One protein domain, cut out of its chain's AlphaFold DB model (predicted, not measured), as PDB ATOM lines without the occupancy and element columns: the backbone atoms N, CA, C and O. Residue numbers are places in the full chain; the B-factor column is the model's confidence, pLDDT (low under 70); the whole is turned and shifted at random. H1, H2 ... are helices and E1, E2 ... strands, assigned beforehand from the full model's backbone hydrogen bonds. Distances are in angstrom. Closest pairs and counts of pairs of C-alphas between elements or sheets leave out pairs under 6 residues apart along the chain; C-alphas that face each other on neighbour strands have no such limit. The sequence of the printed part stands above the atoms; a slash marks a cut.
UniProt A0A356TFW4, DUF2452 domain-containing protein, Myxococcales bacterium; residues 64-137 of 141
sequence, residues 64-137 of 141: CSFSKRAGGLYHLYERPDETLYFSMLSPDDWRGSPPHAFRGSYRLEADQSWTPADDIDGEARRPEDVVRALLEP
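AT A GLANCE: This is residues 64 to 137 of the 141 residues of the protein "DUF2452 domain-containing protein" of Myxococcales bacterium (UniProt A0A356TFW4). A strongly twisted sheet of four strands makes the body, and a thin tail, residues 121 to 137, sticks far out from it with the small helix H2 near its end. The short helix H1 packs on the sheet just before this tail, and a loop, residues 92 to 97, also sticks out. The 74 printed residues include four named strands and then two named helices; the sheet's order is E2 - E1 - E3 - E4, all antiparallel, and the class is mixed, with under half of the residues in named elements. The whole is only just loose, close to extended, with a radius of gyration of the C-alphas of 16.5 A; it spans 50 by 24 by 22 A, the tail making the length.

HOW THE PARTS SIT: E1, residues 73 to 78, forms a hairpin with the edge strand E2, residues 84 to 87, at 142 degrees between directions; N 77 and O 85 are 2.9 A apart, within hydrogen-bond range. E3, residues 101 to 108, is antiparallel to E1 at 151 degrees; C-alphas 75 and 105 face each other at 4.4 A, and N 76 and O 104 are 2.8 A apart. E3 forms a hairpin with E4, residues 114 to 116, at 124 degrees, with N 107 and O 115 2.8 A apart. H1, residues 117 to 120, is on the sheet at a height of 6.4 A, over none of the strands; its closest C-alphas to E3 are those of Ala 117 and Tyr 106, 5.0 A apart. H2, residues 127 to 135, is not on the sheet and is apart from H1. Each O i to N i+4 pair in H2 is within hydrogen-bond range; H1 is too short for one.

IN THESE COORDINATES: E1 begins at C-alpha 73, (36.432, 7.752, 24.900), and is 17.1 A long; E3 is 20.6 A long. H2, 12.4 A long, ends at C-alpha 135, (42.750, 25.734, 55.443).

THE WHOLE: The C-alphas farthest apart are those of Ser 65 and Pro 137, 51.2 A. The printed part has no cut; the link from E2 to E3 is long. Residues 121 to 128, 130 and 137 have pLDDT under 70.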
ATOM      1  N   CYS A  64      23.815   3.841  20.001       92.38
ATOM      2  CA  CYS A  64      25.178   3.364  19.874       92.38
ATOM      3  C   CYS A  64      25.208   2.083  19.041       92.38
ATOM      4  O   CYS A  64      24.502   1.125  19.348       92.38
ATOM      5  N   SER A  65      26.036   2.053  17.995       92.38
ATOM      6  CA  SER A  65      26.208   0.883  17.118       92.38
ATOM      7  C   SER A  65      27.264  -0.110  17.622       92.38
ATOM      8  O   SER A  65      27.528  -1.123  16.976       92.38
ATOM      9  N   PHE A  66      27.874   0.171  18.774       90.88
ATOM     10  CA  PHE A  66      28.927  -0.627  19.397       90.88
ATOM     11  C   PHE A  66      28.678  -0.810  20.899       90.88
ATOM     12  O   PHE A  66      27.915  -0.075  21.525       90.88
ATOM     13  N   SER A  67      29.346  -1.789  21.506       91.25
ATOM     14  CA  SER A  67      29.306  -1.977  22.959       91.25
ATOM     15  C   SER A  67      30.235  -0.980  23.655       91.25
ATOM     16  O   SER A  67      31.451  -1.016  23.445       91.25
ATOM     17  N   LYS A  68      29.668  -0.118  24.503       92.25
ATOM     18  CA  LYS A  68      30.414   0.825  25.348       92.25
ATOM     19  C   LYS A  68      31.234   0.043  26.390       92.25
ATOM     20  O   LYS A  68      30.742  -0.924  26.971       92.25
ATOM     21  N   ARG A  69      32.494   0.425  26.602       94.81
ATOM     22  CA  ARG A  69      33.432  -0.188  27.555       94.81
ATOM     23  C   ARG A  69      34.008   0.900  28.455       94.81
ATOM     24  O   ARG A  69      34.334   1.981  27.972       94.81
ATOM     25  N   ALA A  70      34.150   0.593  29.742       95.56
ATOM     26  CA  ALA A  70      34.806   1.490  30.689       95.56
ATOM     27  C   ALA A  70      36.234   1.835  30.223       95.56
ATOM     28  O   ALA A  70      36.929   0.994  29.647       95.56
ATOM     29  N   GLY A  71      36.641   3.082  30.445       94.38
ATOM     30  CA  GLY A  71      37.873   3.687  29.941       94.38
ATOM     31  C   GLY A  71      37.804   4.148  28.480       94.38
ATOM     32  O   GLY A  71      38.711   4.841  28.026       94.38
ATOM     33  N   GLY A  72      36.753   3.790  27.737       95.06
ATOM     34  CA  GLY A  72      36.574   4.213  26.351       95.06
ATOM     35  C   GLY A  72      36.180   5.685  26.244       95.06
ATOM     36  O   GLY A  72      35.309   6.145  26.982       95.06
ATOM     37  N   LEU A  73      36.804   6.397  25.303       96.19
ATOM     38  CA  LEU A  73      36.432   7.752  24.900       96.19
ATOM     39  C   LEU A  73      35.446   7.685  23.730       96.19
ATOM     40  O   LEU A  73      35.684   6.983  22.745       96.19
ATOM     41  N   TYR A  74      34.340   8.410  23.851       97.38
ATOM     42  CA  TYR A  74      33.242   8.404  22.894       97.38
ATOM     43  C   TYR A  74      32.799   9.828  22.568       97.38
ATOM     44  O   TYR A  74      32.832  10.716  23.415       97.38
ATOM     45  N   HIS A  75      32.350  10.038  21.336       97.38
ATOM     46  CA  HIS A  75      31.995  11.348  20.801       97.38
ATOM     47  C   HIS A  75      30.497  11.393  20.511       97.38
ATOM     48  O   HIS A  75      29.989  10.576  19.739       97.38
ATOM     49  N   LEU A  76      29.792  12.312  21.165       97.75
ATOM     50  CA  LEU A  76      28.351  12.482  21.063       97.75
ATOM     51  C   LEU A  76      28.013  13.423  19.907       97.75
ATOM     52  O   LEU A  76      28.560  14.524  19.799       97.75
ATOM     53  N   TYR A  77      27.070  12.999  19.075       97.50
ATOM     54  CA  TYR A  77      26.551  13.768  17.955       97.50
ATOM     55  C   TYR A  77      25.026  13.798  17.978       97.50
ATOM     56  O   TYR A  77      24.388  12.903  18.532       97.50
ATOM     57  N   GLU A  78      24.451  14.807  17.335       97.69
ATOM     58  CA  GLU A  78      23.005  14.998  17.231       97.69
ATOM     59  C   GLU A  78      22.565  15.072  15.772       97.69
ATOM     60  O   GLU A  78      23.067  15.884  14.986       97.69
ATOM     61  N   ARG A  79      21.624  14.204  15.409       96.50
ATOM     62  CA  ARG A  79      20.998  14.179  14.085       96.50
ATOM     63  C   ARG A  79      20.008  15.343  13.919       96.50
ATOM     64  O   ARG A  79      19.578  15.929  14.908       96.50
ATOM     65  N   PRO A  80      19.573  15.660  12.684       96.06
ATOM     66  CA  PRO A  80      18.567  16.700  12.448       96.06
ATOM     67  C   PRO A  80      17.206  16.453  13.122       96.06
ATOM     68  O   PRO A  80      16.414  17.381  13.224       96.06
ATOM     69  N   ASP A  81      16.925  15.216  13.538       96.06
ATOM     70  CA  ASP A  81      15.719  14.815  14.273       96.06
ATOM     71  C   ASP A  81      15.903  14.846  15.802       96.06
ATOM     72  O   ASP A  81      15.106  14.253  16.523       96.06
ATOM     73  N   GLU A  82      16.956  15.512  16.290       94.38
ATOM     74  CA  GLU A  82      17.326  15.644  17.710       94.38
ATOM     75  C   GLU A  82      17.782  14.330  18.374       94.38
ATOM     76  O   GLU A  82      18.077  14.295  19.571       94.38
ATOM     77  N   THR A  83      17.924  13.241  17.610       96.12
ATOM     78  CA  THR A  83      18.431  11.973  18.146       96.12
ATOM     79  C   THR A  83      19.923  12.069  18.451       96.12
ATOM     80  O   THR A  83      20.750  12.329  17.567       96.12
ATOM     81  N   LEU A  84      20.276  11.782  19.704       97.19
ATOM     82  CA  LEU A  84      21.656  11.690  20.168       97.19
ATOM     83  C   LEU A  84      22.236  10.299  19.916       97.19
ATOM     84  O   LEU A  84      21.615   9.286  20.247       97.19
ATOM     85  N   TYR A  85      23.463  10.250  19.400       97.62
ATOM     86  CA  TYR A  85      24.195   9.001  19.221       97.62
ATOM     87  C   TYR A  85      25.692   9.156  19.485       97.62
ATOM     88  O   TYR A  85      26.284  10.216  19.274       97.62
ATOM     89  N   PHE A  86      26.317   8.064  19.915       97.81
ATOM     90  CA  PHE A  86      27.756   7.983  20.114       97.81
ATOM     91  C   PHE A  86      28.491   7.419  18.896       97.81
ATOM     92  O   PHE A  86      28.037   6.491  18.225       97.81
ATOM     93  N   SER A  87      29.686   7.953  18.667       96.38
ATOM     94  CA  SER A  87      30.679   7.482  17.703       96.38
ATOM     95  C   SER A  87      32.034   7.298  18.389       96.38
ATOM     96  O   SER A  87      32.331   7.965  19.379       96.38
ATOM     97  N   MET A  88      32.877   6.424  17.839       95.56
ATOM     98  CA  MET A  88      34.297   6.341  18.212       95.56
ATOM     99  C   MET A  88      35.168   7.366  17.469       95.56
ATOM    100  O   MET A  88      36.338   7.501  17.794       95.56
ATOM    101  N   LEU A  89      34.615   8.058  16.468       95.81
ATOM    102  CA  LEU A  89      35.331   9.036  15.648       95.81
ATOM    103  C   LEU A  89      35.047  10.459  16.133       95.81
ATOM    104  O   LEU A  89      33.883  10.882  16.185       95.81
ATOM    105  N   SER A  90      36.114  11.182  16.455       96.19
ATOM    106  CA  SER A  90      36.112  12.600  16.811       96.19
ATOM    107  C   SER A  90      35.856  13.487  15.583       96.19
ATOM    108  O   SER A  90      36.000  13.020  14.450       96.19
ATOM    109  N   PRO A  91      35.502  14.775  15.755       95.94
ATOM    110  CA  PRO A  91      35.380  15.707  14.631       95.94
ATOM    111  C   PRO A  91      36.643  15.783  13.757       95.94
ATOM    112  O   PRO A  91      36.538  15.921  12.536       95.94
ATOM    113  N   ASP A  92      37.823  15.630  14.359       95.25
ATOM    114  CA  ASP A  92      39.107  15.654  13.654       95.25
ATOM    115  C   ASP A  92      39.334  14.396  12.809       95.25
ATOM    116  O   ASP A  92      39.855  14.491  11.694       95.25
ATOM    117  N   ASP A  93      38.852  13.231  13.257       95.88
ATOM    118  CA  ASP A  93      38.865  11.999  12.454       95.88
ATOM    119  C   ASP A  93      38.011  12.142  11.181       95.88
ATOM    120  O   ASP A  93      38.317  11.559  10.137       95.88
ATOM    121  N   TRP A  94      36.977  12.989  11.234       93.75
ATOM    122  CA  TRP A  94      36.171  13.400  10.079       93.75
ATOM    123  C   TRP A  94      36.795  14.545   9.270       93.75
ATOM    124  O   TRP A  94      36.126  15.139   8.421       93.75
ATOM    125  N   ARG A  95      38.066  14.886   9.516       92.88
ATOM    126  CA  ARG A  95      38.776  16.014   8.885       92.88
ATOM    127  C   ARG A  95      38.044  17.348   9.082       92.88
ATOM    128  O   ARG A  95      38.023  18.186   8.182       92.88
ATOM    129  N   GLY A  96      37.395  17.519  10.234       89.94
ATOM    130  CA  GLY A  96      36.627  18.714  10.586       89.94
ATOM    131  C   GLY A  96      35.229  18.791   9.963       89.94
ATOM    132  O   GLY A  96      34.533  19.778  10.178       89.94
ATOM    133  N   SER A  97      34.796  17.779   9.203       92.31
ATOM    134  CA  SER A  97      33.461  17.725   8.584       92.31
ATOM    135  C   SER A  97      32.671  16.496   9.050       92.31
ATOM    136  O   SER A  97      32.419  15.590   8.249       92.31
ATOM    137  N   PRO A  98      32.298  16.408  10.342       94.56
ATOM    138  CA  PRO A  98      31.465  15.313  10.818       94.56
ATOM    139  C   PRO A  98      30.083  15.342  10.145       94.56
ATOM    140  O   PRO A  98      29.595  16.407   9.766       94.56
ATOM    141  N   PRO A  99      29.409  14.186  10.026       93.50
ATOM    142  CA  PRO A  99      28.103  14.104   9.370       93.50
ATOM    143  C   PRO A  99      26.989  14.864  10.112       93.50
ATOM    144  O   PRO A  99      25.972  15.195   9.509       93.50
ATOM    145  N   HIS A 100      27.160  15.115  11.412       96.88
ATOM    146  CA  HIS A 100      26.146  15.665  12.307       96.88
ATOM    147  C   HIS A 100      26.763  16.622  13.334       96.88
ATOM    148  O   HIS A 100      27.985  16.652  13.505       96.88
ATOM    149  N   ALA A 101      25.918  17.390  14.029       97.19
ATOM    150  CA  ALA A 101      26.366  18.372  15.010       97.19
ATOM    151  C   ALA A 101      27.082  17.683  16.178       97.19
ATOM    152  O   ALA A 101      26.534  16.776  16.802       97.19
ATOM    153  N   PHE A 102      28.307  18.116  16.471       97.19
ATOM    154  CA  PHE A 102      29.080  17.616  17.602       97.19
ATOM    155  C   PHE A 102      28.563  18.222  18.912       97.19
ATOM    156  O   PHE A 102      28.367  19.436  19.001       97.19
ATOM    157  N   ARG A 103      28.334  17.377  19.922       97.25
ATOM    158  CA  ARG A 103      27.805  17.781  21.236       97.25
ATOM    159  C   ARG A 103      28.807  17.637  22.376       97.25
ATOM    160  O   ARG A 103      28.637  18.297  23.393       97.25
ATOM    161  N   GLY A 104      29.843  16.824  22.206       96.44
ATOM    162  CA  GLY A 104      30.902  16.677  23.199       96.44
ATOM    163  C   GLY A 104      31.592  15.323  23.132       96.44
ATOM    164  O   GLY A 104      31.132  14.397  22.462       96.44
ATOM    165  N   SER A 105      32.700  15.212  23.850       97.19
ATOM    166  CA  SER A 105      33.440  13.964  24.036       97.19
ATOM    167  C   SER A 105      33.337  13.546  25.494       97.19
ATOM    168  O   SER A 105      33.439  14.394  26.376       97.19
ATOM    169  N   TYR A 106      33.153  12.255  25.751       97.25
ATOM    170  CA  TYR A 106      32.969  11.723  27.095       97.25
ATOM    171  C   TYR A 106      33.683  10.387  27.251       97.25
ATOM    172  O   TYR A 106      33.611   9.528  26.366       97.25
ATOM    173  N   ARG A 107      34.340  10.185  28.391       96.94
ATOM    174  CA  ARG A 107      34.863   8.884  28.798       96.94
ATOM    175  C   ARG A 107      33.851   8.183  29.689       96.94
ATOM    176  O   ARG A 107      33.329   8.783  30.624       96.94
ATOM    177  N   LEU A 108      33.589   6.914  29.393       96.88
ATOM    178  CA  LEU A 108      32.797   6.061  30.274       96.88
ATOM    179  C   LEU A 108      33.688   5.556  31.406       96.88
ATOM    180  O   LEU A 108      34.669   4.859  31.148       96.88
ATOM    181  N   GLU A 109      33.345   5.870  32.645       96.38
ATOM    182  CA  GLU A 109      34.115   5.452  33.812       96.38
ATOM    183  C   GLU A 109      33.743   4.039  34.287       96.38
ATOM    184  O   GLU A 109      32.759   3.427  33.855       96.38
ATOM    185  N   ALA A 110      34.558   3.484  35.188       94.69
ATOM    186  CA  ALA A 110      34.338   2.147  35.743       94.69
ATOM    187  C   ALA A 110      33.029   2.042  36.547       94.69
ATOM    188  O   ALA A 110      32.386   0.991  36.534       94.69
ATOM    189  N   ASP A 111      32.613   3.130  37.195       94.00
ATOM    190  CA  ASP A 111      31.370   3.235  37.968       94.00
ATOM    191  C   ASP A 111      30.131   3.554  37.110       94.00
ATOM    192  O   ASP A 111      29.043   3.733  37.649       94.00
ATOM    193  N   GLN A 112      30.284   3.556  35.779       94.56
ATOM    194  CA  GLN A 112      29.260   3.887  34.783       94.56
ATOM    195  C   GLN A 112      28.882   5.370  34.678       94.56
ATOM    196  O   GLN A 112      27.956   5.686  33.926       94.56
ATOM    197  N   SER A 113      29.591   6.269  35.358       96.06
ATOM    198  CA  SER A 113      29.460   7.708  35.125       96.06
ATOM    199  C   SER A 113      30.159   8.141  33.829       96.06
ATOM    200  O   SER A 113      30.965   7.399  33.250       96.06
ATOM    201  N   TRP A 114      29.827   9.340  33.350       96.31
ATOM    202  CA  TRP A 114      30.446   9.941  32.174       96.31
ATOM    203  C   TRP A 114      31.231  11.201  32.530       96.31
ATOM    204  O   TRP A 114      30.666  12.227  32.926       96.31
ATOM    205  N   THR A 115      32.537  11.152  32.282       95.44
ATOM    206  CA  THR A 115      33.431  12.304  32.440       95.44
ATOM    207  C   THR A 115      33.574  13.020  31.098       95.44
ATOM    208  O   THR A 115      33.992  12.379  30.126       95.44
ATOM    209  N   PRO A 116      33.236  14.319  30.988       95.75
ATOM    210  CA  PRO A 116      33.560  15.117  29.809       95.75
ATOM    211  C   PRO A 116      35.060  15.062  29.515       95.75
ATOM    212  O   PRO A 116      35.873  15.092  30.432       95.75
ATOM    213  N   ALA A 117      35.444  14.982  28.242       93.56
ATOM    214  CA  ALA A 117      36.850  14.830  27.869       93.56
ATOM    215  C   ALA A 117      37.727  15.987  28.362       93.56
ATOM    216  O   ALA A 117      38.863  15.753  28.763       93.56
ATOM    217  N   ASP A 118      37.169  17.196  28.401       89.69
ATOM    218  CA  ASP A 118      37.848  18.397  28.893       89.69
ATOM    219  C   ASP A 118      38.165  18.319  30.401       89.69
ATOM    220  O   ASP A 118      39.103  18.964  30.867       89.69
ATOM    221  N   ASP A 119      37.438  17.480  31.149       87.88
ATOM    222  CA  ASP A 119      37.625  17.273  32.590       87.88
ATOM    223  C   ASP A 119      38.567  16.095  32.905       87.88
ATOM    224  O   ASP A 119      38.957  15.912  34.057       87.88
ATOM    225  N   ILE A 120      38.955  15.282  31.912       80.88
ATOM    226  CA  ILE A 120      39.797  14.088  32.122       80.88
ATOM    227  C   ILE A 120      41.208  14.459  32.597       80.88
ATOM    228  O   ILE A 120      41.764  13.765  33.451       80.88
ATOM    229  N   ASP A 121      41.763  15.541  32.050       66.81
ATOM    230  CA  ASP A 121      43.093  16.065  32.391       66.81
ATOM    231  C   ASP A 121      43.028  17.190  33.434       66.81
ATOM    232  O   ASP A 121      44.062  17.715  33.860       66.81
ATOM    233  N   GLY A 122      41.819  17.566  33.867       55.09
ATOM    234  CA  GLY A 122      41.627  18.458  34.996       55.09
ATOM    235  C   GLY A 122      42.155  17.761  36.238       55.09
ATOM    236  O   GLY A 122      41.461  16.900  36.771       55.09
ATOM    237  N   GLU A 123      43.393  18.095  36.634       47.31
ATOM    238  CA  GLU A 123      44.099  17.607  37.824       47.31
ATOM    239  C   GLU A 123      43.065  17.251  38.886       47.31
ATOM    240  O   GLU A 123      42.443  18.149  39.463       47.31
ATOM    241  N   ALA A 124      42.818  15.948  39.079       49.94
ATOM    242  CA  ALA A 124      42.013  15.478  40.188       49.94
ATOM    243  C   ALA A 124      42.635  16.150  41.401       49.94
ATOM    244  O   ALA A 124      43.772  15.810  41.735       49.94
ATOM    245  N   ARG A 125      41.963  17.186  41.937       53.50
ATOM    246  CA  ARG A 125      42.543  18.052  42.963       53.50
ATOM    247  C   ARG A 125      43.105  17.104  43.984       53.50
ATOM    248  O   ARG A 125      42.345  16.315  44.561       53.50
ATOM    249  N   ARG A 126      44.427  17.105  44.125       61.72
ATOM    250  CA  ARG A 126      45.027  16.099  44.975       61.72
ATOM    251  C   ARG A 126      44.439  16.322  46.363       61.72
ATOM    252  O   ARG A 126      44.097  17.465  46.690       61.72
ATOM    253  N   PRO A 127      44.244  15.280  47.177       62.38
ATOM    254  CA  PRO A 127      43.680  15.465  48.508       62.38
ATOM    255  C   PRO A 127      44.374  16.606  49.278       62.38
ATOM    256  O   PRO A 127      43.705  17.389  49.950       62.38
ATOM    257  N   GLU A 128      45.684  16.791  49.081       69.25
ATOM    258  CA  GLU A 128      46.456  17.927  49.593       69.25
ATOM    259  C   GLU A 128      46.024  19.315  49.078       69.25
ATOM    260  O   GLU A 128      46.082  20.284  49.834       69.25
ATOM    261  N   ASP A 129      45.562  19.443  47.835       70.25
ATOM    262  CA  ASP A 129      45.075  20.697  47.253       70.25
ATOM    263  C   ASP A 129      43.695  21.072  47.789       70.25
ATOM    264  O   ASP A 129      43.418  22.250  48.026       70.25
ATOM    265  N   VAL A 130      42.842  20.072  48.029       69.12
ATOM    266  CA  VAL A 130      41.539  20.268  48.679       69.12
ATOM    267  C   VAL A 130      41.733  20.698  50.131       69.12
ATOM    268  O   VAL A 130      41.126  21.671  50.573       69.12
ATOM    269  N   VAL A 131      42.613  20.008  50.864       74.88
ATOM    270  CA  VAL A 131      42.929  20.337  52.259       74.88
ATOM    271  C   VAL A 131      43.542  21.731  52.362       74.88
ATOM    272  O   VAL A 131      43.124  22.510  53.212       74.88
ATOM    273  N   ARG A 132      44.476  22.089  51.474       73.19
ATOM    274  CA  ARG A 132      45.066  23.433  51.442       73.19
ATOM    275  C   ARG A 132      44.010  24.515  51.201       73.19
ATOM    276  O   ARG A 132      43.949  25.467  51.968       73.19
ATOM    277  N   ALA A 133      43.124  24.328  50.222       74.06
ATOM    278  CA  ALA A 133      42.050  25.280  49.932       74.06
ATOM    279  C   ALA A 133      41.034  25.438  51.081       74.06
ATOM    280  O   ALA A 133      40.438  26.500  51.227       74.06
ATOM    281  N   LEU A 134      40.830  24.399  51.898       72.69
ATOM    282  CA  LEU A 134      39.970  24.461  53.087       72.69
ATOM    283  C   LEU A 134      40.635  25.160  54.283       72.69
ATOM    284  O   LEU A 134      39.932  25.646  55.167       72.69
ATOM    285  N   LEU A 135      41.969  25.168  54.339       79.06
ATOM    286  CA  LEU A 135      42.750  25.734  55.443       79.06
ATOM    287  C   LEU A 135      43.217  27.173  55.182       79.06
ATOM    288  O   LEU A 135      43.605  27.858  56.127       79.06
ATOM    289  N   GLU A 136      43.192  27.636  53.932       76.19
ATOM    290  CA  GLU A 136      43.552  29.009  53.581       76.19
ATOM    291  C   GLU A 136      42.377  29.974  53.841       76.19
ATOM    292  O   GLU A 136      41.250  29.717  53.408       76.19
ATOM    293  N   PRO A 137      42.601  31.094  54.559       57.00
ATOM    294  CA  PRO A 137      41.573  32.111  54.730       57.00
ATOM    295  C   PRO A 137      41.239  32.759  53.372       57.00
ATOM    296  O   PRO A 137      42.133  32.911  52.535       57.00
TER     297      PRO A 137